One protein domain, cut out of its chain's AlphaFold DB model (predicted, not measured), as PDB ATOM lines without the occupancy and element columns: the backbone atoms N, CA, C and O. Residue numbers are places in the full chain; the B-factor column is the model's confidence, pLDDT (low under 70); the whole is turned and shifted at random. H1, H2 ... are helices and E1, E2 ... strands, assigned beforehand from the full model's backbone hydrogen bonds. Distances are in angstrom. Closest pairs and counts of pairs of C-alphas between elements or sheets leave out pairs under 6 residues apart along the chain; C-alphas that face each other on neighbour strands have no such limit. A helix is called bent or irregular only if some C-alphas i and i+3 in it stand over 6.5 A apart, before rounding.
ATOM      1  N   GLY A 324       2.754  37.203  83.433       78.38
ATOM      2  CA  GLY A 324       2.966  36.300  82.293       78.38
ATOM      3  C   GLY A 324       4.439  35.899  82.139       78.38
ATOM      4  O   GLY A 324       4.775  34.732  82.301       78.38
ATOM      5  N   TYR A 325       5.328  36.879  81.942       76.69
ATOM      6  CA  TYR A 325       6.771  36.649  81.798       76.69
ATOM      7  C   TYR A 325       7.390  35.934  83.009       76.69
ATOM      8  O   TYR A 325       8.209  35.034  82.850       76.69
ATOM      9  N   LEU A 326       6.986  36.301  84.226       76.75
ATOM     10  CA  LEU A 326       7.419  35.654  85.463       76.75
ATOM     11  C   LEU A 326       7.049  34.165  85.483       76.75
ATOM     12  O   LEU A 326       7.893  33.312  85.770       76.75
ATOM     13  N   PHE A 327       5.789  33.845  85.186       78.56
ATOM     14  CA  PHE A 327       5.330  32.464  85.157       78.56
ATOM     15  C   PHE A 327       5.944  31.709  83.970       78.56
ATOM     16  O   PHE A 327       6.226  30.530  84.117       78.56
ATOM     17  N   ASP A 328       6.259  32.357  82.848       81.06
ATOM     18  CA  ASP A 328       6.990  31.738  81.734       81.06
ATOM     19  C   ASP A 328       8.483  31.507  82.044       81.06
ATOM     20  O   ASP A 328       9.053  30.513  81.604       81.06
ATOM     21  N   LEU A 329       9.120  32.361  82.852       76.25
ATOM     22  CA  LEU A 329      10.516  32.211  83.291       76.25
ATOM     23  C   LEU A 329      10.696  31.074  84.316       76.25
ATOM     24  O   LEU A 329      11.748  30.426  84.358       76.25
ATOM     25  N   VAL A 330       9.682  30.842  85.156       72.88
ATOM     26  CA  VAL A 330       9.698  29.832  86.233       72.88
ATOM     27  C   VAL A 330       9.037  28.520  85.818       72.88
ATOM     28  O   VAL A 330       9.473  27.447  86.227       72.88
ATOM     29  N   LEU A 331       7.990  28.594  85.002       79.06
ATOM     30  CA  LEU A 331       7.150  27.480  84.571       79.06
ATOM     31  C   LEU A 331       7.035  27.508  83.026       79.06
ATOM     32  O   LEU A 331       5.946  27.756  82.496       79.06
ATOM     33  N   PRO A 332       8.147  27.322  82.287       78.19
ATOM     34  CA  PRO A 332       8.164  27.438  80.830       78.19
ATOM     35  C   PRO A 332       7.408  26.279  80.162       78.19
ATOM     36  O   PRO A 332       7.438  25.143  80.638       78.19
ATOM     37  N   ASP A 333       6.728  26.562  79.045       82.19
ATOM     38  CA  ASP A 333       5.823  25.616  78.364       82.19
ATOM     39  C   ASP A 333       6.517  24.328  77.863       82.19
ATOM     40  O   ASP A 333       5.842  23.328  77.639       82.19
ATOM     41  N   ASP A 334       7.845  24.304  77.711       75.12
ATOM     42  CA  ASP A 334       8.611  23.116  77.302       75.12
ATOM     43  C   ASP A 334       8.904  22.129  78.451       75.12
ATOM     44  O   ASP A 334       9.228  20.969  78.191       75.12
ATOM     45  N   LEU A 335       8.753  22.560  79.710       73.44
ATOM     46  CA  LEU A 335       8.951  21.740  80.917       73.44
ATOM     47  C   LEU A 335       7.636  21.372  81.633       73.44
ATOM     48  O   LEU A 335       7.666  20.729  82.687       73.44
ATOM     49  N   LEU A 336       6.485  21.772  81.088       79.94
ATOM     50  CA  LEU A 336       5.162  21.547  81.674       79.94
ATOM     51  C   LEU A 336       4.323  20.523  80.895       79.94
ATOM     52  O   LEU A 336       4.489  20.302  79.699       79.94
ATOM     53  N   GLU A 337       3.347  19.934  81.584       81.31
ATOM     54  CA  GLU A 337       2.282  19.148  80.955       81.31
ATOM     55  C   GLU A 337       1.144  20.077  80.491       81.31
ATOM     56  O   GLU A 337       0.851  21.085  81.136       81.31
ATOM     57  N   ASN A 338       0.491  19.754  79.367       80.31
ATOM     58  CA  ASN A 338      -0.452  20.662  78.690       80.31
ATOM     59  C   ASN A 338      -1.603  21.171  79.581       80.31
ATOM     60  O   ASN A 338      -2.052  22.299  79.412       80.31
ATOM     61  N   ASP A 339      -2.084  20.383  80.542       81.50
ATOM     62  CA  ASP A 339      -3.120  20.835  81.476       81.50
ATOM     63  C   ASP A 339      -2.612  21.878  82.485       81.50
ATOM     64  O   ASP A 339      -3.378  22.740  82.912       81.50
ATOM     65  N   VAL A 340      -1.321  21.838  82.831       83.94
ATOM     66  CA  VAL A 340      -0.654  22.833  83.687       83.94
ATOM     67  C   VAL A 340      -0.375  24.109  82.893       83.94
ATOM     68  O   VAL A 340      -0.561  25.205  83.417       83.94
ATOM     69  N   ILE A 341      -0.012  23.982  81.613       83.56
ATOM     70  CA  ILE A 341       0.147  25.106  80.677       83.56
ATOM     71  C   ILE A 341      -1.167  25.887  80.528       83.56
ATOM     72  O   ILE A 341      -1.189  27.110  80.669       83.56
ATOM     73  N   GLU A 342      -2.281  25.198  80.277       84.19
ATOM     74  CA  GLU A 342      -3.576  25.865  80.102       84.19
ATOM     75  C   GLU A 342      -4.125  26.409  81.433       84.19
ATOM     76  O   GLU A 342      -4.717  27.486  81.451       84.19
ATOM     77  N   ALA A 343      -3.844  25.750  82.565       85.19
ATOM     78  CA  ALA A 343      -4.139  26.291  83.893       85.19
ATOM     79  C   ALA A 343      -3.317  27.555  84.211       85.19
ATOM     80  O   ALA A 343      -3.864  28.517  84.756       85.19
ATOM     81  N   LYS A 344      -2.031  27.590  83.825       88.88
ATOM     82  CA  LYS A 344      -1.160  28.774  83.904       88.88
ATOM     83  C   LYS A 344      -1.753  29.924  83.090       88.88
ATOM     84  O   LYS A 344      -2.004  30.985  83.650       88.88
ATOM     85  N   LYS A 345      -2.045  29.706  81.802       86.44
ATOM     86  CA  LYS A 345      -2.635  30.726  80.913       86.44
ATOM     87  C   LYS A 345      -3.975  31.240  81.436       86.44
ATOM     88  O   LYS A 345      -4.186  32.448  81.464       86.44
ATOM     89  N   TYR A 346      -4.852  30.350  81.901       84.00
ATOM     90  CA  TYR A 346      -6.128  30.729  82.508       84.00
ATOM     91  C   TYR A 346      -5.945  31.607  83.750       84.00
ATOM     92  O   TYR A 346      -6.562  32.666  83.845       84.00
ATOM     93  N   LEU A 347      -5.062  31.207  84.673       83.31
ATOM     94  CA  LEU A 347      -4.786  31.989  85.874       83.31
ATOM     95  C   LEU A 347      -4.207  33.364  85.517       83.31
ATOM     96  O   LEU A 347      -4.729  34.362  85.995       83.31
ATOM     97  N   VAL A 348      -3.198  33.441  84.642       84.12
ATOM     98  CA  VAL A 348      -2.615  34.719  84.186       84.12
ATOM     99  C   VAL A 348      -3.692  35.632  83.583       84.12
ATOM    100  O   VAL A 348      -3.747  36.812  83.926       84.12
ATOM    101  N   THR A 349      -4.599  35.094  82.762       82.88
ATOM    102  CA  THR A 349      -5.741  35.848  82.218       82.88
ATOM    103  C   THR A 349      -6.658  36.371  83.328       82.88
ATOM    104  O   THR A 349      -6.914  37.572  83.377       82.88
ATOM    105  N   LYS A 350      -7.093  35.527  84.275       76.88
ATOM    106  CA  LYS A 350      -7.991  35.944  85.371       76.88
ATOM    107  C   LYS A 350      -7.342  36.915  86.361       76.88
ATOM    108  O   LYS A 350      -8.022  37.800  86.876       76.88
ATOM    109  N   LEU A 351      -6.034  36.806  86.599       73.50
ATOM    110  CA  LEU A 351      -5.282  37.766  87.416       73.50
ATOM    111  C   LEU A 351      -5.270  39.166  86.789       73.50
ATOM    112  O   LEU A 351      -5.372  40.150  87.520       73.50
ATOM    113  N   ASN A 352      -5.208  39.244  85.457       75.75
ATOM    114  CA  ASN A 352      -5.310  40.500  84.716       75.75
ATOM    115  C   ASN A 352      -6.764  41.014  84.673       75.75
ATOM    116  O   ASN A 352      -7.001  42.177  84.979       75.75
ATOM    117  N   GLU A 353      -7.745  40.158  84.357       74.00
ATOM    118  CA  GLU A 353      -9.170  40.533  84.262       74.00
ATOM    119  C   GLU A 353      -9.743  41.085  85.577       74.00
ATOM    120  O   GLU A 353     -10.487  42.064  85.563       74.00
ATOM    121  N   PHE A 354      -9.380  40.497  86.721       64.62
ATOM    122  CA  PHE A 354      -9.803  40.973  88.044       64.62
ATOM    123  C   PHE A 354      -8.832  41.993  88.676       64.62
ATOM    124  O   PHE A 354      -9.030  42.387  89.828       64.62
ATOM    125  N   ASN A 355      -7.781  42.398  87.948       62.94
ATOM    126  CA  ASN A 355      -6.658  43.224  88.413       62.94
ATOM    127  C   ASN A 355      -6.129  42.819  89.807       62.94
ATOM    128  O   ASN A 355      -5.967  43.630  90.720       62.94
ATOM    129  N   VAL A 356      -5.882  41.521  89.993       62.22
ATOM    130  CA  VAL A 356      -5.460  40.959  91.288       62.22
ATOM    131  C   VAL A 356      -4.058  41.441  91.673       62.22
ATOM    132  O   VAL A 356      -3.738  41.558  92.859       62.22
ATOM    133  N   VAL A 357      -3.249  41.762  90.660       59.88
ATOM    134  CA  VAL A 357      -1.855  42.196  90.783       59.88
ATOM    135  C   VAL A 357      -1.736  43.551  91.466       59.88
ATOM    136  O   VAL A 357      -0.898  43.687  92.343       59.88
ATOM    137  N   GLU A 358      -2.577  44.529  91.126       56.44
ATOM    138  CA  GLU A 358      -2.548  45.847  91.779       56.44
ATOM    139  C   GLU A 358      -3.435  45.895  93.032       56.44
ATOM    140  O   GLU A 358      -3.153  46.642  93.968       56.44
ATOM    141  N   LYS A 359      -4.516  45.101  93.065       51.59
ATOM    142  CA  LYS A 359      -5.563  45.198  94.095       51.59
ATOM    143  C   LYS A 359      -5.312  44.357  95.352       51.59
ATOM    144  O   LYS A 359      -5.765  44.749  96.425       51.59
ATOM    145  N   TYR A 360      -4.639  43.210  95.236       50.91
ATOM    146  CA  TYR A 360      -4.462  42.264  96.351       50.91
ATOM    147  C   TYR A 360      -2.994  41.890  96.603       50.91
ATOM    148  O   TYR A 360      -2.568  41.829  97.756       50.91
ATOM    149  N   LEU A 361      -2.201  41.678  95.549       54.28
ATOM    150  CA  LEU A 361      -0.777  41.356  95.671       54.28
ATOM    151  C   LEU A 361       0.028  42.650  95.893       54.28
ATOM    152  O   LEU A 361       0.076  43.510  95.023       54.28
ATOM    153  N   ARG A 362       0.703  42.819  97.038       51.50
ATOM    154  CA  ARG A 362       1.499  44.042  97.310       51.50
ATOM    155  C   ARG A 362       2.848  44.038  96.568       51.50
ATOM    156  O   ARG A 362       3.897  43.847  97.179       51.50
ATOM    157  N   VAL A 363       2.791  44.243  95.248       49.34
ATOM    158  CA  VAL A 363       3.876  44.185  94.239       49.34
ATOM    159  C   VAL A 363       5.246  44.659  94.747       49.34
ATOM    160  O   VAL A 363       6.248  43.967  94.558       49.34
ATOM    161  N   GLN A 364       5.302  45.813  95.418       46.62
ATOM    162  CA  GLN A 364       6.549  46.464  95.835       46.62
ATOM    163  C   GLN A 364       7.312  45.689  96.927       46.62
ATOM    164  O   GLN A 364       8.530  45.820  97.007       46.62
ATOM    165  N   LYS A 365       6.645  44.837  97.729       46.16
ATOM    166  CA  LYS A 365       7.279  44.004  98.782       46.16
ATOM    167  C   LYS A 365       8.324  43.037  98.207       46.16
ATOM    168  O   LYS A 365       9.205  42.584  98.933       46.16
ATOM    169  N   TYR A 366       8.224  42.700  96.920       52.69
ATOM    170  CA  TYR A 366       8.821  41.478  96.387       52.69
ATOM    171  C   TYR A 366      10.015  41.672  95.443       52.69
ATOM    172  O   TYR A 366      10.653  40.684  95.093       52.69
ATOM    173  N   GLN A 367      10.387  42.913  95.100       48.25
ATOM    174  CA  GLN A 367      11.435  43.269  94.115       48.25
ATOM    175  C   GLN A 367      12.867  42.760  94.419       48.25
ATOM    176  O   GLN A 367      13.805  43.062  93.685       48.25
ATOM    177  N   GLN A 368      13.067  41.999  95.499       47.66
ATOM    178  CA  GLN A 368      14.345  41.377  95.872       47.66
ATOM    179  C   GLN A 368      14.311  39.846  95.907       47.66
ATOM    180  O   GLN A 368      15.337  39.216  96.160       47.66
ATOM    181  N   ILE A 369      13.149  39.257  95.642       54.12
ATOM    182  CA  ILE A 369      12.910  37.820  95.664       54.12
ATOM    183  C   ILE A 369      13.287  37.218  94.298       54.12
ATOM    184  O   ILE A 369      13.105  37.848  93.255       54.12
ATOM    185  N   THR A 370      13.846  36.001  94.280       57.62
ATOM    186  CA  THR A 370      14.176  35.316  93.015       57.62
ATOM    187  C   THR A 370      12.900  34.992  92.226       57.62
ATOM    188  O   THR A 370      11.860  34.775  92.849       57.62
ATOM    189  N   PRO A 371      12.930  34.887  90.881       63.75
ATOM    190  CA  PRO A 371      11.724  34.605  90.102       63.75
ATOM    191  C   PRO A 371      10.921  33.396  90.608       63.75
ATOM    192  O   PRO A 371       9.710  33.500  90.777       63.75
ATOM    193  N   ALA A 372      11.563  32.272  90.945       61.19
ATOM    194  CA  ALA A 372      10.837  31.105  91.457       61.19
ATOM    195  C   ALA A 372      10.191  31.337  92.827       61.19
ATOM    196  O   ALA A 372       9.026  30.989  93.013       61.19
ATOM    197  N   GLN A 373      10.903  31.962  93.770       61.53
ATOM    198  CA  GLN A 373      10.326  32.340  95.063       61.53
ATOM    199  C   GLN A 373       9.181  33.360  94.890       61.53
ATOM    200  O   GLN A 373       8.184  33.272  95.596       61.53
ATOM    201  N   LEU A 374       9.272  34.275  93.918       65.94
ATOM    202  CA  LEU A 374       8.228  35.251  93.599       65.94
ATOM    203  C   LEU A 374       6.963  34.569  93.059       65.94
ATOM    204  O   LEU A 374       5.858  34.864  93.508       65.94
ATOM    205  N   THR A 375       7.121  33.603  92.152       67.25
ATOM    206  CA  THR A 375       6.017  32.752  91.685       67.25
ATOM    207  C   THR A 375       5.420  31.937  92.835       67.25
ATOM    208  O   THR A 375       4.197  31.831  92.918       67.25
ATOM    209  N   MET A 376       6.233  31.410  93.761       64.75
ATOM    210  CA  MET A 376       5.748  30.703  94.960       64.75
ATOM    211  C   MET A 376       4.994  31.612  95.942       64.75
ATOM    212  O   MET A 376       4.031  31.163  96.555       64.75
ATOM    213  N   GLU A 377       5.404  32.871  96.081       61.72
ATOM    214  CA  GLU A 377       4.788  33.873  96.962       61.72
ATOM    215  C   GLU A 377       3.451  34.377  96.400       61.72
ATOM    216  O   GLU A 377       2.448  34.454  97.116       61.72
ATOM    217  N   ILE A 378       3.400  34.643  95.090       67.69
ATOM    218  CA  ILE A 378       2.163  34.980  94.376       67.69
ATOM    219  C   ILE A 378       1.190  33.797  94.430       67.69
ATOM    220  O   ILE A 378       0.056  33.957  94.874       67.69
ATOM    221  N   THR A 379       1.619  32.586  94.058       64.25
ATOM    222  CA  THR A 379       0.764  31.385  94.175       64.25
ATOM    223  C   THR A 379       0.425  31.022  95.625       64.25
ATOM    224  O   THR A 379      -0.596  30.382  95.864       64.25
ATOM    225  N   GLY A 380       1.216  31.471  96.604       63.59
ATOM    226  CA  GLY A 380       0.890  31.413  98.027       63.59
ATOM    227  C   GLY A 380      -0.347  32.246  98.366       63.59
ATOM    228  O   GLY A 380      -1.351  31.681  98.783       63.59
ATOM    229  N   GLN A 381      -0.305  33.557  98.108       62.78
ATOM    230  CA  GLN A 381      -1.429  34.482  98.345       62.78
ATOM    231  C   GLN A 381      -2.690  34.100  97.549       62.78
ATOM    232  O   GLN A 381      -3.811  34.214  98.039       62.78
ATOM    233  N   LEU A 382      -2.527  33.584  96.328       63.88
ATOM    234  CA  LEU A 382      -3.643  33.121  95.495       63.88
ATOM    235  C   LEU A 382      -4.299  31.821  95.994       63.88
ATOM    236  O   LEU A 382      -5.352  31.443  95.486       63.88
ATOM    237  N   ARG A 383      -3.725  31.140  96.994       62.97
ATOM    238  CA  ARG A 383      -4.356  29.980  97.641       62.97
ATOM    239  C   ARG A 383      -5.541  30.376  98.531       62.97
ATOM    240  O   ARG A 383      -6.438  29.561  98.750       62.97
ATOM    241  N   ASP A 384      -5.555  31.622  98.991       54.88
ATOM    242  CA  ASP A 384      -6.576  32.165  99.889       54.88
ATOM    243  C   ASP A 384      -7.700  32.883  99.106       54.88
ATOM    244  O   ASP A 384      -8.642  33.414  99.686       54.88
ATOM    245  N   ILE A 385      -7.636  32.835  97.767       58.03
ATOM    246  CA  ILE A 385      -8.707  33.230  96.847       58.03
ATOM    247  C   ILE A 385      -9.341  31.952  96.277       58.03
ATOM    248  O   ILE A 385      -8.713  31.243  95.487       58.03
ATOM    249  N   ASP A 386     -10.592  31.660  96.646       53.75
ATOM    250  CA  ASP A 386     -11.235  30.353  96.402       53.75
ATOM    251  C   ASP A 386     -11.211  29.879  94.941       53.75
ATOM    252  O   ASP A 386     -11.023  28.686  94.679       53.75
ATOM    253  N   PHE A 387     -11.343  30.794  93.975       66.31
ATOM    254  CA  PHE A 387     -11.272  30.422  92.563       66.31
ATOM    255  C   PHE A 387      -9.848  30.035  92.132       66.31
ATOM    256  O   PHE A 387      -9.652  29.057  91.408       66.31
ATOM    257  N   ALA A 388      -8.814  30.737  92.593       68.06
ATOM    258  CA  ALA A 388      -7.437  30.472  92.180       68.06
ATOM    259  C   ALA A 388      -6.832  29.241  92.886       68.06
ATOM    260  O   ALA A 388      -6.055  28.507  92.268       68.06
ATOM    261  N   LYS A 389      -7.260  28.970  94.127       77.25
ATOM    262  CA  LYS A 389      -6.758  27.953  95.069       77.25
ATOM    263  C   LYS A 389      -6.115  26.704  94.459       77.25
ATOM    264  O   LYS A 389      -4.903  26.535  94.556       77.25
ATOM    265  N   SER A 390      -6.893  25.837  93.807       80.44
ATOM    266  CA  SER A 390      -6.384  24.546  93.309       80.44
ATOM    267  C   SER A 390      -5.383  24.681  92.147       80.44
ATOM    268  O   SER A 390      -4.453  23.886  92.036       80.44
ATOM    269  N   ILE A 391      -5.509  25.713  91.302       82.56
ATOM    270  CA  ILE A 391      -4.509  25.992  90.256       82.56
ATOM    271  C   ILE A 391      -3.225  26.538  90.895       82.56
ATOM    272  O   ILE A 391      -2.130  26.102  90.542       82.56
ATOM    273  N   ALA A 392      -3.352  27.444  91.866       78.75
ATOM    274  CA  ALA A 392      -2.219  28.037  92.565       78.75
ATOM    275  C   ALA A 392      -1.377  26.980  93.311       78.75
ATOM    276  O   ALA A 392      -0.155  26.990  93.180       78.75
ATOM    277  N   THR A 393      -2.008  26.011  93.990       80.69
ATOM    278  CA  THR A 393      -1.319  24.866  94.623       80.69
ATOM    279  C   THR A 393      -0.470  24.070  93.621       80.69
ATOM    280  O   THR A 393       0.722  23.857  93.855       80.69
ATOM    281  N   SER A 394      -1.037  23.696  92.468       88.44
ATOM    282  CA  SER A 394      -0.315  22.950  91.422       88.44
ATOM    283  C   SER A 394       0.871  23.739  90.856       88.44
ATOM    284  O   SER A 394       1.988  23.217  90.790       88.44
ATOM    285  N   LEU A 395       0.679  25.022  90.531       83.25
ATOM    286  CA  LEU A 395       1.751  25.874  90.007       83.25
ATOM    287  C   LEU A 395       2.854  26.127  91.058       83.25
ATOM    288  O   LEU A 395       4.035  26.102  90.702       83.25
ATOM    289  N   ARG A 396       2.514  26.265  92.353       81.44
ATOM    290  CA  ARG A 396       3.493  26.347  93.460       81.44
ATOM    291  C   ARG A 396       4.316  25.062  93.579       81.44
ATOM    292  O   ARG A 396       5.527  25.139  93.788       81.44
ATOM    293  N   MET A 397       3.698  23.891  93.403       85.38
ATOM    294  CA  MET A 397       4.407  22.606  93.423       85.38
ATOM    295  C   MET A 397       5.369  22.453  92.237       85.38
ATOM    296  O   MET A 397       6.510  22.043  92.435       85.38
ATOM    297  N   HIS A 398       4.974  22.841  91.021       81.38
ATOM    298  CA  HIS A 398       5.900  22.843  89.880       81.38
ATOM    299  C   HIS A 398       7.056  23.849  90.064       81.38
ATOM    300  O   HIS A 398       8.200  23.513  89.762       81.38
ATOM    301  N   ALA A 399       6.804  25.034  90.638       79.62
ATOM    302  CA  ALA A 399       7.838  26.053  90.860       79.62
ATOM    303  C   ALA A 399       8.947  25.597  91.829       79.62
ATOM    304  O   ALA A 399      10.102  25.988  91.668       79.62
ATOM    305  N   ARG A 400       8.629  24.730  92.802       75.19
ATOM    306  CA  ARG A 400       9.602  24.154  93.756       75.19
ATOM    307  C   ARG A 400      10.685  23.279  93.110       75.19
ATOM    308  O   ARG A 400      11.693  23.015  93.756       75.19
ATOM    309  N   PHE A 401      10.497  22.848  91.861       75.62
ATOM    310  CA  PHE A 401      11.474  22.072  91.087       75.62
ATOM    311  C   PHE A 401      12.186  22.916  90.007       75.62
ATOM    312  O   PHE A 401      12.886  22.376  89.150       75.62
ATOM    313  N   TRP A 402      12.038  24.248  90.018       67.94
ATOM    314  CA  TRP A 402      12.699  25.120  89.044       67.94
ATOM    315  C   TRP A 402      14.224  25.070  89.191       67.94
ATOM    316  O   TRP A 402      14.780  25.535  90.184       67.94
ATOM    317  N   ARG A 403      14.898  24.505  88.179       61.91
ATOM    318  CA  ARG A 403      16.366  24.372  88.046       61.91
ATOM    319  C   ARG A 403      17.089  23.568  89.145       61.91
ATOM    320  O   ARG A 403      18.266  23.271  88.967       61.91
ATOM    321  N   GLY A 404      16.408  23.171  90.217       62.78
ATOM    322  CA  GLY A 404      16.931  22.319  91.284       62.78
ATOM    323  C   GLY A 404      16.395  20.885  91.232       62.78
ATOM    324  O   GLY A 404      15.273  20.637  90.793       62.78
ATOM    325  N   SER A 405      17.187  19.942  91.739       65.62
ATOM    326  CA  SER A 405      16.722  18.585  92.046       65.62
ATOM    327  C   SER A 405      16.397  18.489  93.535       65.62
ATOM    328  O   SER A 405      17.263  18.766  94.364       65.62
ATOM    329  N   ARG A 406      15.180  18.064  93.886       72.69
ATOM    330  CA  ARG A 406      14.791  17.746  95.270       72.69
ATOM    331  C   ARG A 406      15.053  16.265  95.533       72.69
ATOM    332  O   ARG A 406      14.801  15.435  94.654       72.69
ATOM    333  N   MET A 407      15.538  15.933  96.729       75.25
ATOM    334  CA  MET A 407      15.467  14.561  97.225       75.25
ATOM    335  C   MET A 407      14.093  14.337  97.861       75.25
ATOM    336  O   MET A 407      13.623  15.148  98.656       75.25
ATOM    337  N   ILE A 408      13.442  13.256  97.459       82.31
ATOM    338  CA  ILE A 408      12.284  12.671  98.125       82.31
ATOM    339  C   ILE A 408      12.862  11.583  99.029       82.31
ATOM    340  O   ILE A 408      13.451  10.636  98.507       82.31
ATOM    341  N   GLU A 409      12.763  11.777 100.344       80.44
ATOM    342  CA  GLU A 409      13.356  10.910 101.382       80.44
ATOM    343  C   GLU A 409      12.297  10.092 102.142       80.44
ATOM    344  O   GLU A 409      12.620   9.143 102.855       80.44
ATOM    345  N   SER A 410      11.020  10.463 102.008       83.31
ATOM    346  CA  SER A 410       9.916   9.906 102.785       83.31
ATOM    347  C   SER A 410       8.670   9.638 101.938       83.31
ATOM    348  O   SER A 410       8.520  10.130 100.813       83.31
ATOM    349  N   LEU A 411       7.738   8.861 102.498       83.12
ATOM    350  CA  LEU A 411       6.415   8.682 101.904       83.12
ATOM    351  C   LEU A 411       5.612   9.994 101.913       83.12
ATOM    352  O   LEU A 411       4.903  10.258 100.949       83.12
ATOM    353  N   ASP A 412       5.778  10.843 102.931       83.38
ATOM    354  CA  ASP A 412       5.133  12.161 103.002       83.38
ATOM    355  C   ASP A 412       5.639  13.113 101.906       83.38
ATOM    356  O   ASP A 412       4.829  13.737 101.219       83.38
ATOM    357  N   ASP A 413       6.955  13.164 101.658       83.62
ATOM    358  CA  ASP A 413       7.534  13.908 100.529       83.62
ATOM    359  C   ASP A 413       6.988  13.406  99.187       83.62
ATOM    360  O   ASP A 413       6.769  14.205  98.277       83.62
ATOM    361  N   LEU A 414       6.759  12.091  99.049       87.19
ATOM    362  CA  LEU A 414       6.161  11.499  97.850       87.19
ATOM    363  C   LEU A 414       4.676  11.870  97.711       87.19
ATOM    364  O   LEU A 414       4.230  12.151  96.599       87.19
ATOM    365  N   LEU A 415       3.917  11.872  98.810       89.56
ATOM    366  CA  LEU A 415       2.502  12.246  98.818       89.56
ATOM    367  C   LEU A 415       2.298  13.742  98.553       89.56
ATOM    368  O   LEU A 415       1.352  14.090  97.847       89.56
ATOM    369  N   GLU A 416       3.198  14.614  99.020       88.44
ATOM    370  CA  GLU A 416       3.152  16.058  98.735       88.44
ATOM    371  C   GLU A 416       3.120  16.328  97.219       88.44
ATOM    372  O   GLU A 416       2.431  17.231  96.751       88.44
ATOM    373  N   LEU A 417       3.784  15.495  96.407       88.56
ATOM    374  CA  LEU A 417       3.834  15.666  94.951       88.56
ATOM    375  C   LEU A 417       2.472  15.532  94.254       88.56
ATOM    376  O   LEU A 417       2.354  15.961  93.100       88.56
ATOM    377  N   PHE A 418       1.440  14.982  94.906       93.31
ATOM    378  CA  PHE A 418       0.081  14.980  94.356       93.31
ATOM    379  C   PHE A 418      -0.493  16.395  94.168       93.31
ATOM    380  O   PHE A 418      -1.296  16.574  93.250       93.31
ATOM    381  N   ASP A 419      -0.006  17.405  94.905       90.44
ATOM    382  CA  ASP A 419      -0.362  18.825  94.711       90.44
ATOM    383  C   ASP A 419      -0.195  19.271  93.249       90.44
ATOM    384  O   ASP A 419      -0.960  20.095  92.746       90.44
ATOM    385  N   SER A 420       0.764  18.684  92.520       89.88
ATOM    386  CA  SER A 420       1.002  18.969  91.098       89.88
ATOM    387  C   SER A 420      -0.202  18.692  90.180       89.88
ATOM    388  O   SER A 420      -0.243  19.218  89.066       89.88
ATOM    389  N   TYR A 421      -1.203  17.924  90.625       92.25
ATOM    390  CA  TYR A 421      -2.448  17.655  89.893       92.25
ATOM    391  C   TYR A 421      -3.640  18.531  90.314       92.25
ATOM    392  O   TYR A 421      -4.696  18.443  89.684       92.25
ATOM    393  N   GLU A 422      -3.517  19.385  91.337       90.38
ATOM    394  CA  GLU A 422      -4.650  20.145  91.897       90.38
ATOM    395  C   GLU A 422      -5.335  21.086  90.894       90.38
ATOM    396  O   GLU A 422      -6.542  21.322  90.990       90.38
ATOM    397  N   ASN A 423      -4.633  21.522  89.842       89.69
ATOM    398  CA  ASN A 423      -5.219  22.271  88.727       89.69
ATOM    399  C   ASN A 423      -6.407  21.541  88.062       89.69
ATOM    400  O   ASN A 423      -7.234  22.178  87.408       89.69
ATOM    401  N   LEU A 424      -6.524  20.221  88.235       89.06
ATOM    402  CA  LEU A 424      -7.606  19.395  87.704       89.06
ATOM    403  C   LEU A 424      -8.767  19.163  88.689       89.06
ATOM    404  O   LEU A 424      -9.782  18.600  88.273       89.06
ATOM    405  N   ARG A 425      -8.668  19.566  89.971       86.69
ATOM    406  CA  ARG A 425      -9.607  19.116  91.026       86.69
ATOM    407  C   ARG A 425     -11.063  19.504  90.763       86.69
ATOM    408  O   ARG A 425     -11.968  18.724  91.045       86.69
ATOM    409  N   GLN A 426     -11.283  20.674  90.171       81.62
ATOM    410  CA  GLN A 426     -12.615  21.188  89.834       81.62
ATOM    411  C   GLN A 426     -13.052  20.879  88.386       81.62
ATOM    412  O   GLN A 426     -14.133  21.286  87.973       81.62
ATOM    413  N   VAL A 427     -12.247  20.155  87.598       81.50
ATOM    414  CA  VAL A 427     -12.543  19.851  86.188       81.50
ATOM    415  C   VAL A 427     -13.334  18.532  86.106       81.50
ATOM    416  O   VAL A 427     -12.750  17.468  86.340       81.50
ATOM    417  N   PRO A 428     -14.634  18.521  85.730       78.31
ATOM    418  CA  PRO A 428     -15.507  17.351  85.930       78.31
ATOM    419  C   PRO A 428     -15.015  16.052  85.271       78.31
ATOM    420  O   PRO A 428     -15.204  14.961  85.811       78.31
ATOM    421  N   ARG A 429     -14.314  16.166  84.135       81.44
ATOM    422  CA  ARG A 429     -13.663  15.054  83.420       81.44
ATOM    423  C   ARG A 429     -12.693  14.254  84.301       81.44
ATOM    424  O   ARG A 429     -12.612  13.034  84.164       81.44
ATOM    425  N   TYR A 430     -11.972  14.923  85.199       84.19
ATOM    426  CA  TYR A 430     -10.920  14.328  86.025       84.19
ATOM    427  C   TYR A 430     -11.405  13.910  87.422       84.19
ATOM    428  O   TYR A 430     -10.648  13.289  88.164       84.19
ATOM    429  N   ALA A 431     -12.689  14.098  87.756       83.19
ATOM    430  CA  ALA A 431     -13.281  13.702  89.042       83.19
ATOM    431  C   ALA A 431     -13.224  12.182  89.345       83.19
ATOM    432  O   ALA A 431     -13.475  11.749  90.472       83.19
ATOM    433  N   ARG A 432     -12.899  11.331  88.357       85.50
ATOM    434  CA  ARG A 432     -12.554   9.911  88.585       85.50
ATOM    435  C   ARG A 432     -11.084   9.711  88.976       85.50
ATOM    436  O   ARG A 432     -10.803   8.804  89.751       85.50
ATOM    437  N   MET A 433     -10.175  10.529  88.448       87.62
ATOM    438  CA  MET A 433      -8.749  10.503  88.785       87.62
ATOM    439  C   MET A 433      -8.498  11.146  90.151       87.62
ATOM    440  O   MET A 433      -7.769  10.577  90.949       87.62
ATOM    441  N   MET A 434      -9.183  12.250  90.460       90.31
ATOM    442  CA  MET A 434      -9.119  12.916  91.768       90.31
ATOM    443  C   MET A 434      -9.511  11.986  92.915       90.31
ATOM    444  O   MET A 434      -8.692  11.729  93.782       90.31
ATOM    445  N   ARG A 435     -10.655  11.294  92.824       89.81
ATOM    446  CA  ARG A 435     -11.031  10.251  93.803       89.81
ATOM    447  C   ARG A 435     -10.072   9.051  93.876       89.81
ATOM    448  O   ARG A 435     -10.209   8.224  94.770       89.81
ATOM    449  N   LYS A 436      -9.140   8.902  92.925       89.06
ATOM    450  CA  LYS A 436      -8.029   7.947  93.031       89.06
ATOM    451  C   LYS A 436      -6.791   8.572  93.675       89.06
ATOM    452  O   LYS A 436      -6.141   7.859  94.419       89.06
ATOM    453  N   ILE A 437      -6.511   9.858  93.463       91.25
ATOM    454  CA  ILE A 437      -5.503  10.622  94.216       91.25
ATOM    455  C   ILE A 437      -5.878  10.653  95.704       91.25
ATOM    456  O   ILE A 437      -5.104  10.181  96.528       91.25
ATOM    457  N   ASP A 438      -7.095  11.100  96.025       91.62
ATOM    458  CA  ASP A 438      -7.604  11.230  97.396       91.62
ATOM    459  C   ASP A 438      -7.494   9.897  98.153       91.62
ATOM    460  O   ASP A 438      -6.822   9.819  99.176       91.62
ATOM    461  N   GLY A 439      -8.020   8.811  97.573       88.69
ATOM    462  CA  GLY A 439      -7.938   7.476  98.170       88.69
ATOM    463  C   GLY A 439      -6.518   6.895  98.265       88.69
ATOM    464  O   GLY A 439      -6.288   6.029  99.106       88.69
ATOM    465  N   ILE A 440      -5.549   7.344  97.451       90.31
ATOM    466  CA  ILE A 440      -4.130   6.980  97.637       90.31
ATOM    467  C   ILE A 440      -3.548   7.744  98.825       90.31
ATOM    468  O   ILE A 440      -2.893   7.127  99.657       90.31
ATOM    469  N   ILE A 441      -3.796   9.053  98.916       88.62
ATOM    470  CA  ILE A 441      -3.314   9.897 100.017       88.62
ATOM    471  C   ILE A 441      -3.881   9.391 101.348       88.62
ATOM    472  O   ILE A 441      -3.114   9.134 102.269       88.62
ATOM    473  N   GLU A 442      -5.196   9.180 101.437       89.19
ATOM    474  CA  GLU A 442      -5.865   8.640 102.630       89.19
ATOM    475  C   GLU A 442      -5.320   7.262 103.028       89.19
ATOM    476  O   GLU A 442      -5.075   7.022 104.204       89.19
ATOM    477  N   SER A 443      -5.062   6.371 102.062       87.06
ATOM    478  CA  SER A 443      -4.577   5.014 102.362       87.06
ATOM    479  C   SER A 443      -3.076   4.913 102.665       87.06
ATOM    480  O   SER A 443      -2.629   3.857 103.110       87.06
ATOM    481  N   LEU A 444      -2.281   5.947 102.361       86.00
ATOM    482  CA  LEU A 444      -0.822   5.938 102.531       86.00
ATOM    483  C   LEU A 444      -0.319   6.880 103.632       86.00
ATOM    484  O   LEU A 444       0.764   6.629 104.150       86.00
ATOM    485  N   ARG A 445      -1.079   7.918 104.006       82.50
ATOM    486  CA  ARG A 445      -0.689   8.956 104.984       82.50
ATOM    487  C   ARG A 445      -0.142   8.395 106.300       82.50
ATOM    488  O   ARG A 445       0.843   8.907 106.814       82.50
ATOM    489  N   ASP A 446      -0.759   7.340 106.824       77.88
ATOM    490  CA  ASP A 446      -0.384   6.768 108.123       77.88
ATOM    491  C   ASP A 446       0.620   5.598 108.003       77.88
ATOM    492  O   ASP A 446       0.999   4.987 109.008       77.88
ATOM    493  N   MET A 447       1.072   5.258 106.786       78.19
ATOM    494  CA  MET A 447       1.987   4.138 106.542       78.19
ATOM    495  C   MET A 447       3.451   4.541 106.739       78.19
ATOM    496  O   MET A 447       4.066   5.189 105.895       78.19
ATOM    497  N   LYS A 448       4.048   4.071 107.835       62.41
ATOM    498  CA  LYS A 448       5.490   4.193 108.090       62.41
ATOM    499  C   LYS A 448       6.274   3.081 107.376       62.41
ATOM    500  O   LYS A 448       5.693   2.147 106.821       62.41
ATOM    501  N   ASP A 449       7.598   3.214 107.356       64.38
ATOM    502  CA  ASP A 449       8.554   2.193 106.891       64.38
ATOM    503  C   ASP A 449       8.435   1.775 105.407       64.38
ATOM    504  O   ASP A 449       8.848   0.682 105.006       64.38
ATOM    505  N   VAL A 450       7.914   2.665 104.555       70.75
ATOM    506  CA  VAL A 450       7.953   2.525 103.089       70.75
ATOM    507  C   VAL A 450       9.148   3.326 102.545       70.75
ATOM    508  O   VAL A 450       9.035   4.544 102.419       70.75
ATOM    509  N   PRO A 451      10.291   2.693 102.210       67.00
ATOM    510  CA  PRO A 451      11.469   3.422 101.744       67.00
ATOM    511  C   PRO A 451      11.231   4.025 100.355       67.00
ATOM    512  O   PRO A 451      10.948   3.310  99.387       67.00
ATOM    513  N   VAL A 452      11.376   5.347 100.263       71.19
ATOM    514  CA  VAL A 452      11.307   6.121  99.022       71.19
ATOM    515  C   VAL A 452      12.491   7.080  99.004       71.19
ATOM    516  O   VAL A 452      12.451   8.117  99.649       71.19
ATOM    517  N   GLU A 453      13.527   6.732  98.244       75.00
ATOM    518  CA  GLU A 453      14.697   7.584  98.003       75.00
ATOM    519  C   GLU A 453      14.751   7.932  96.511       75.00
ATOM    520  O   GLU A 453      15.002   7.065  95.666       75.00
ATOM    521  N   ILE A 454      14.450   9.185  96.157       77.69
ATOM    522  CA  ILE A 454      14.424   9.648  94.759       77.69
ATOM    523  C   ILE A 454      14.977  11.069  94.663       77.69
ATOM    524  O   ILE A 454      14.332  12.019  95.094       77.69
ATOM    525  N   LEU A 455      16.128  11.236  94.010       69.44
ATOM    526  CA  LEU A 455      16.592  12.547  93.551       69.44
ATOM    527  C   LEU A 455      15.976  12.853  92.178       69.44
ATOM    528  O   LEU A 455      16.182  12.092  91.230       69.44
ATOM    529  N   CYS A 456      15.221  13.946  92.052       67.44
ATOM    530  CA  CYS A 456      14.515  14.266  90.809       67.44
ATOM    531  C   CYS A 456      14.155  15.757  90.657       67.44
ATOM    532  O   CYS A 456      14.170  16.530  91.613       67.44
ATOM    533  N   ASN A 457      13.822  16.151  89.425       73.19
ATOM    534  CA  ASN A 457      13.664  17.540  88.975       73.19
ATOM    535  C   ASN A 457      12.291  17.849  88.327       73.19
ATOM    536  O   ASN A 457      12.148  18.875  87.670       73.19
ATOM    537  N   ALA A 458      11.287  16.970  88.459       80.44
ATOM    538  CA  ALA A 458       9.952  17.173  87.879       80.44
ATOM    539  C   ALA A 458       8.862  16.405  88.666       80.44
ATOM    540  O   ALA A 458       8.848  15.171  88.617       80.44
ATOM    541  N   PRO A 459       7.919  17.075  89.365       85.75
ATOM    542  CA  PRO A 459       7.109  16.455  90.425       85.75
ATOM    543  C   PRO A 459       6.221  15.299  89.947       85.75
ATOM    544  O   PRO A 459       6.214  14.233  90.562       85.75
ATOM    545  N   ARG A 460       5.527  15.444  88.810       88.19
ATOM    546  CA  ARG A 460       4.682  14.373  88.245       88.19
ATOM    547  C   ARG A 460       5.494  13.146  87.802       88.19
ATOM    548  O   ARG A 460       5.021  12.012  87.908       88.19
ATOM    549  N   ALA A 461       6.740  13.339  87.361       83.06
ATOM    550  CA  ALA A 461       7.654  12.246  87.024       83.06
ATOM    551  C   ALA A 461       8.215  11.564  88.285       83.06
ATOM    552  O   ALA A 461       8.145  10.337  88.382       83.06
ATOM    553  N   CYS A 462       8.683  12.346  89.267       83.88
ATOM    554  CA  CYS A 462       9.077  11.878  90.601       83.88
ATOM    555  C   CYS A 462       7.990  10.979  91.217       83.88
ATOM    556  O   CYS A 462       8.254   9.833  91.581       83.88
ATOM    557  N   LEU A 463       6.746  11.472  91.249       89.00
ATOM    558  CA  LEU A 463       5.584  10.780  91.801       89.00
ATOM    559  C   LEU A 463       5.317   9.449  91.091       89.00
ATOM    560  O   LEU A 463       5.145   8.419  91.740       89.00
ATOM    561  N   ARG A 464       5.341   9.426  89.752       86.50
ATOM    562  CA  ARG A 464       5.139   8.190  88.975       86.50
ATOM    563  C   ARG A 464       6.266   7.170  89.182       86.50
ATOM    564  O   ARG A 464       5.989   5.973  89.109       86.50
ATOM    565  N   ILE A 465       7.495   7.603  89.475       81.81
ATOM    566  CA  ILE A 465       8.611   6.715  89.849       81.81
ATOM    567  C   ILE A 465       8.417   6.182  91.277       81.81
ATOM    568  O   ILE A 465       8.474   4.970  91.480       81.81
ATOM    569  N   GLY A 466       8.108   7.042  92.251       83.56
ATOM    570  CA  GLY A 466       7.883   6.628  93.639       83.56
ATOM    571  C   GLY A 466       6.699   5.687  93.793       83.56
ATOM    572  O   GLY A 466       6.834   4.628  94.397       83.56
ATOM    573  N   LEU A 467       5.578   5.959  93.127       88.56
ATOM    574  CA  LEU A 467       4.440   5.040  93.092       88.56
ATOM    575  C   LEU A 467       4.797   3.678  92.463       88.56
ATOM    576  O   LEU A 467       4.263   2.656  92.889       88.56
ATOM    577  N   GLN A 468       5.744   3.610  91.517       84.69
ATOM    578  CA  GLN A 468       6.269   2.330  91.013       84.69
ATOM    579  C   GLN A 468       7.177   1.597  92.015       84.69
ATOM    580  O   GLN A 468       7.265   0.369  91.939       84.69
ATOM    581  N   LEU A 469       7.827   2.297  92.951       83.75
ATOM    582  CA  LEU A 469       8.528   1.683  94.087       83.75
ATOM    583  C   LEU A 469       7.521   1.187  95.139       83.75
ATOM    584  O   LEU A 469       7.581   0.022  95.536       83.75
ATOM    585  N   VAL A 470       6.521   2.000  95.491       86.31
ATOM    586  CA  VAL A 470       5.416   1.640  96.403       86.31
ATOM    587  C   VAL A 470       4.658   0.402  95.894       86.31
ATOM    588  O   VAL A 470       4.405  -0.525  96.662       86.31
ATOM    589  N   LEU A 471       4.393   0.289  94.584       85.88
ATOM    590  CA  LEU A 471       3.807  -0.920  93.976       85.88
ATOM    591  C   LEU A 471       4.657  -2.195  94.163       85.88
ATOM    592  O   LEU A 471       4.100  -3.295  94.159       85.88
ATOM    593  N   ARG A 472       5.983  -2.075  94.317       83.19
ATOM    594  CA  ARG A 472       6.907  -3.204  94.556       83.19
ATOM    595  C   ARG A 472       7.043  -3.551  96.041       83.19
ATOM    596  O   ARG A 472       7.445  -4.672  96.356       83.19
ATOM    597  N   CYS A 473       6.701  -2.632  96.945       80.94
ATOM    598  CA  CYS A 473       6.737  -2.873  98.384       80.94
ATOM    599  C   CYS A 473       5.764  -4.000  98.777       80.94
ATOM    600  O   CYS A 473       4.628  -4.075  98.298       80.94
ATOM    601  N   ARG A 474       6.206  -4.912  99.652       80.62
ATOM    602  CA  ARG A 474       5.413  -6.084 100.065       80.62
ATOM    603  C   ARG A 474       4.307  -5.740 101.064       80.62
ATOM    604  O   ARG A 474       3.272  -6.391 101.022       80.62
ATOM    605  N   PHE A 475       4.508  -4.710 101.886       79.75
ATOM    606  CA  PHE A 475       3.589  -4.306 102.958       79.75
ATOM    607  C   PHE A 475       2.351  -3.536 102.465       79.75
ATOM    608  O   PHE A 475       1.324  -3.527 103.131       79.75
ATOM    609  N   ILE A 476       2.412  -2.945 101.267       84.31
ATOM    610  CA  ILE A 476       1.272  -2.252 100.651       84.31
ATOM    611  C   ILE A 476       0.196  -3.268 100.242       84.31
ATOM    612  O   ILE A 476       0.495  -4.239  99.537       84.31
ATOM    613  N   SER A 477      -1.057  -3.039 100.638       86.06
ATOM    614  CA  SER A 477      -2.164  -3.965 100.363       86.06
ATOM    615  C   SER A 477      -2.489  -4.079  98.865       86.06
ATOM    616  O   SER A 477      -2.182  -3.193  98.061       86.06
ATOM    617  N   SER A 478      -3.142  -5.178  98.471       85.50
ATOM    618  CA  SER A 478      -3.624  -5.362  97.094       85.50
ATOM    619  C   SER A 478      -4.602  -4.262  96.672       85.50
ATOM    620  O   SER A 478      -4.558  -3.821  95.531       85.50
ATOM    621  N   GLU A 479      -5.441  -3.782  97.591       85.25
ATOM    622  CA  GLU A 479      -6.390  -2.701  97.324       85.25
ATOM    623  C   GLU A 479      -5.671  -1.382  97.024       85.25
ATOM    624  O   GLU A 479      -5.916  -0.781  95.978       85.25
ATOM    625  N   ILE A 480      -4.705  -0.980  97.858       86.62
ATOM    626  CA  ILE A 480      -3.893   0.225  97.627       86.62
ATOM    627  C   ILE A 480      -3.129   0.106  96.299       86.62
ATOM    628  O   ILE A 480      -3.058   1.064  95.529       86.62
ATOM    629  N   LYS A 481      -2.642  -1.093  95.954       88.38
ATOM    630  CA  LYS A 481      -2.045  -1.370  94.638       88.38
ATOM    631  C   LYS A 481      -3.033  -1.168  93.482       88.38
ATOM    632  O   LYS A 481      -2.615  -0.630  92.460       88.38
ATOM    633  N   GLU A 482      -4.316  -1.505  93.616       88.06
ATOM    634  CA  GLU A 482      -5.344  -1.178  92.606       88.06
ATOM    635  C   GLU A 482      -5.730   0.315  92.586       88.06
ATOM    636  O   GLU A 482      -6.064   0.851  91.527       88.06
ATOM    637  N   TYR A 483      -5.650   1.035  93.712       86.00
ATOM    638  CA  TYR A 483      -5.754   2.500  93.716       86.00
ATOM    639  C   TYR A 483      -4.604   3.142  92.929       86.00
ATOM    640  O   TYR A 483      -4.867   3.905  91.996       86.00
ATOM    641  N   ILE A 484      -3.357   2.762  93.223       89.00
ATOM    642  CA  ILE A 484      -2.157   3.276  92.548       89.00
ATOM    643  C   ILE A 484      -2.147   2.901  91.059       89.00
ATOM    644  O   ILE A 484      -1.922   3.775  90.224       89.00
ATOM    645  N   LYS A 485      -2.447   1.646  90.691       88.81
ATOM    646  CA  LYS A 485      -2.601   1.242  89.279       88.81
ATOM    647  C   LYS A 485      -3.663   2.076  88.572       88.81
ATOM    648  O   LYS A 485      -3.376   2.630  87.519       88.81
ATOM    649  N   GLY A 486      -4.849   2.226  89.167       86.31
ATOM    650  CA  GLY A 486      -5.937   3.010  88.580       86.31
ATOM    651  C   GLY A 486      -5.590   4.491  88.395       86.31
ATOM    652  O   GLY A 486      -6.014   5.098  87.414       86.31
ATOM    653  N   PHE A 487      -4.788   5.079  89.288       90.31
ATOM    654  CA  PHE A 487      -4.226   6.418  89.087       90.31
ATOM    655  C   PHE A 487      -3.177   6.446  87.965       90.31
ATOM    656  O   PHE A 487      -3.226   7.331  87.109       90.31
ATOM    657  N   LEU A 488      -2.250   5.483  87.922       84.88
ATOM    658  CA  LEU A 488      -1.231   5.396  86.872       84.88
ATOM    659  C   LEU A 488      -1.859   5.176  85.487       84.88
ATOM    660  O   LEU A 488      -1.451   5.818  84.529       84.88
ATOM    661  N   GLU A 489      -2.895   4.346  85.367       84.56
ATOM    662  CA  GLU A 489      -3.665   4.159  84.129       84.56
ATOM    663  C   GLU A 489      -4.337   5.457  83.657       84.56
ATOM    664  O   GLU A 489      -4.281   5.774  82.470       84.56
ATOM    665  N   LEU A 490      -4.934   6.229  84.573       80.56
ATOM    666  CA  LEU A 490      -5.603   7.495  84.249       80.56
ATOM    667  C   LEU A 490      -4.618   8.637  83.937       80.56
ATOM    668  O   LEU A 490      -4.919   9.470  83.084       80.56
ATOM    669  N   SER A 491      -3.443   8.663  84.572       73.31
ATOM    670  CA  SER A 491      -2.397   9.676  84.339       73.31
ATOM    671  C   SER A 491      -1.480   9.352  83.148       73.31
ATOM    672  O   SER A 491      -0.977  10.263  82.493       73.31
ATOM    673  N   ASN A 492      -1.321   8.075  82.775       58.47
ATOM    674  CA  ASN A 492      -0.558   7.659  81.589       58.47
ATOM    675  C   ASN A 492      -1.162   8.147  80.255       58.47
ATOM    676  O   ASN A 492      -0.473   8.112  79.238       58.47
ATOM    677  N   VAL A 493      -2.412   8.625  80.243       46.75
ATOM    678  CA  VAL A 493      -3.143   9.071  79.038       46.75
ATOM    679  C   VAL A 493      -2.440  10.220  78.288       46.75
ATOM    680  O   VAL A 493      -2.714  10.430  77.108       46.75
TER     681      VAL A 493
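AT A GLANCE: This is residues 324 to 493 of the 789 residues of the protein "Zonadhesin" of Temnothorax longispinosus (UniProt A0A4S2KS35). This is a long body of helices in two halves, H1, H2, H5 and H6 on one side and H7, H8, H9 and H10 on the other, with H6 and H7 crossing in the middle. A small ribbon of two strands, E1 and E2, sits beside H9 and the first part of H7, while the short helices H3 and H4 lie at the far end of the first half. The printed part has 170 residues with ten named helices and two named strands, in the order H1 H2 H3 H4 H5 H6 E1 H7 H8 E2 H9 H10; the class is mostly helix and the sheet is antiparallel. The whole is compact, with a radius of gyration of the C-alphas of 16.9 A, yet elongated, spanning 53 by 33 by 29 A.

HOW THE PARTS SIT: E1, residues 406 to 408, and E2, residues 454 to 456, are antiparallel neighbours; N 408 and O 454 are 2.8 A apart, within hydrogen-bond range. H9, residues 459 to 470, is near E1, and its closest C-alphas to E2 are those of Cys 462 and Cys 456, 5.9 A. The hub is H7, residues 411 to 424, which touches H9 with residues 414 to 420 alone, closest C-alphas Leu 417 and Pro 459 at 5.6 A, at a steep tilt of 47 degrees. H7 and H8, residues 428 to 444, form a helical hairpin at 12 degrees, closest C-alphas Leu 424 and Tyr 430 at 6.3 A. H8 touches H10, residues 478 to 493, at Lys 436 and Phe 487, C-alphas 5.7 A apart. H7 also touches H6, residues 389 to 399, at a steep tilt of 57 degrees, with C-alphas 423 and 391 closest at 4.1 A. H6 and H5, residues 371 to 384, form a helical hairpin at 18 degrees, closest C-alphas Arg 383 and Lys 389 at 4.1 A. H2, residues 338 to 353, touches H6 with residues 340 to 347 alone, closest C-alphas Ala 343 and Ile 391 at 6.4 A. H1, residues 324 to 330, touches H5, closest C-alphas Val 330 and Ala 372 at 5.5 A. H3, residues 356 to 359, and H4, residues 363 to 366, touch no helix. Every O i to N i+4 pair is within hydrogen-bond range in H1, H2, H6 and H9, against 9 of 10 in H5, 8 of 13 in H8, 11 of 12 in H10 and 2 of 10 in H7, where 9 of 11 O i to N i+3 pairs are; H3 and H4 are too short for an i+4 pair.

IN THESE COORDINATES: H1 begins at C-alpha 324 (2.966, 36.300, 82.293) and H10 ends at C-alpha 493 (-3.143, 9.071, 79.038). From first to last C-alpha, H8 measures 24.9 A, H10 23.1 A, H7 22.6 A, H2 22.4 A and H5 20.9 A. H7 and H8 are irregular: C-alphas 420 and 423, and likewise 429 and 432, are 7.4 A apart.

THE WHOLE: The C-alphas farthest apart, of Glu 358 and Arg 474, are 53.2 A apart. The printed part has no cut and no long link. Mean pLDDT of the printed part is 76.7, with 46 residues under 70, among them 354 to 388.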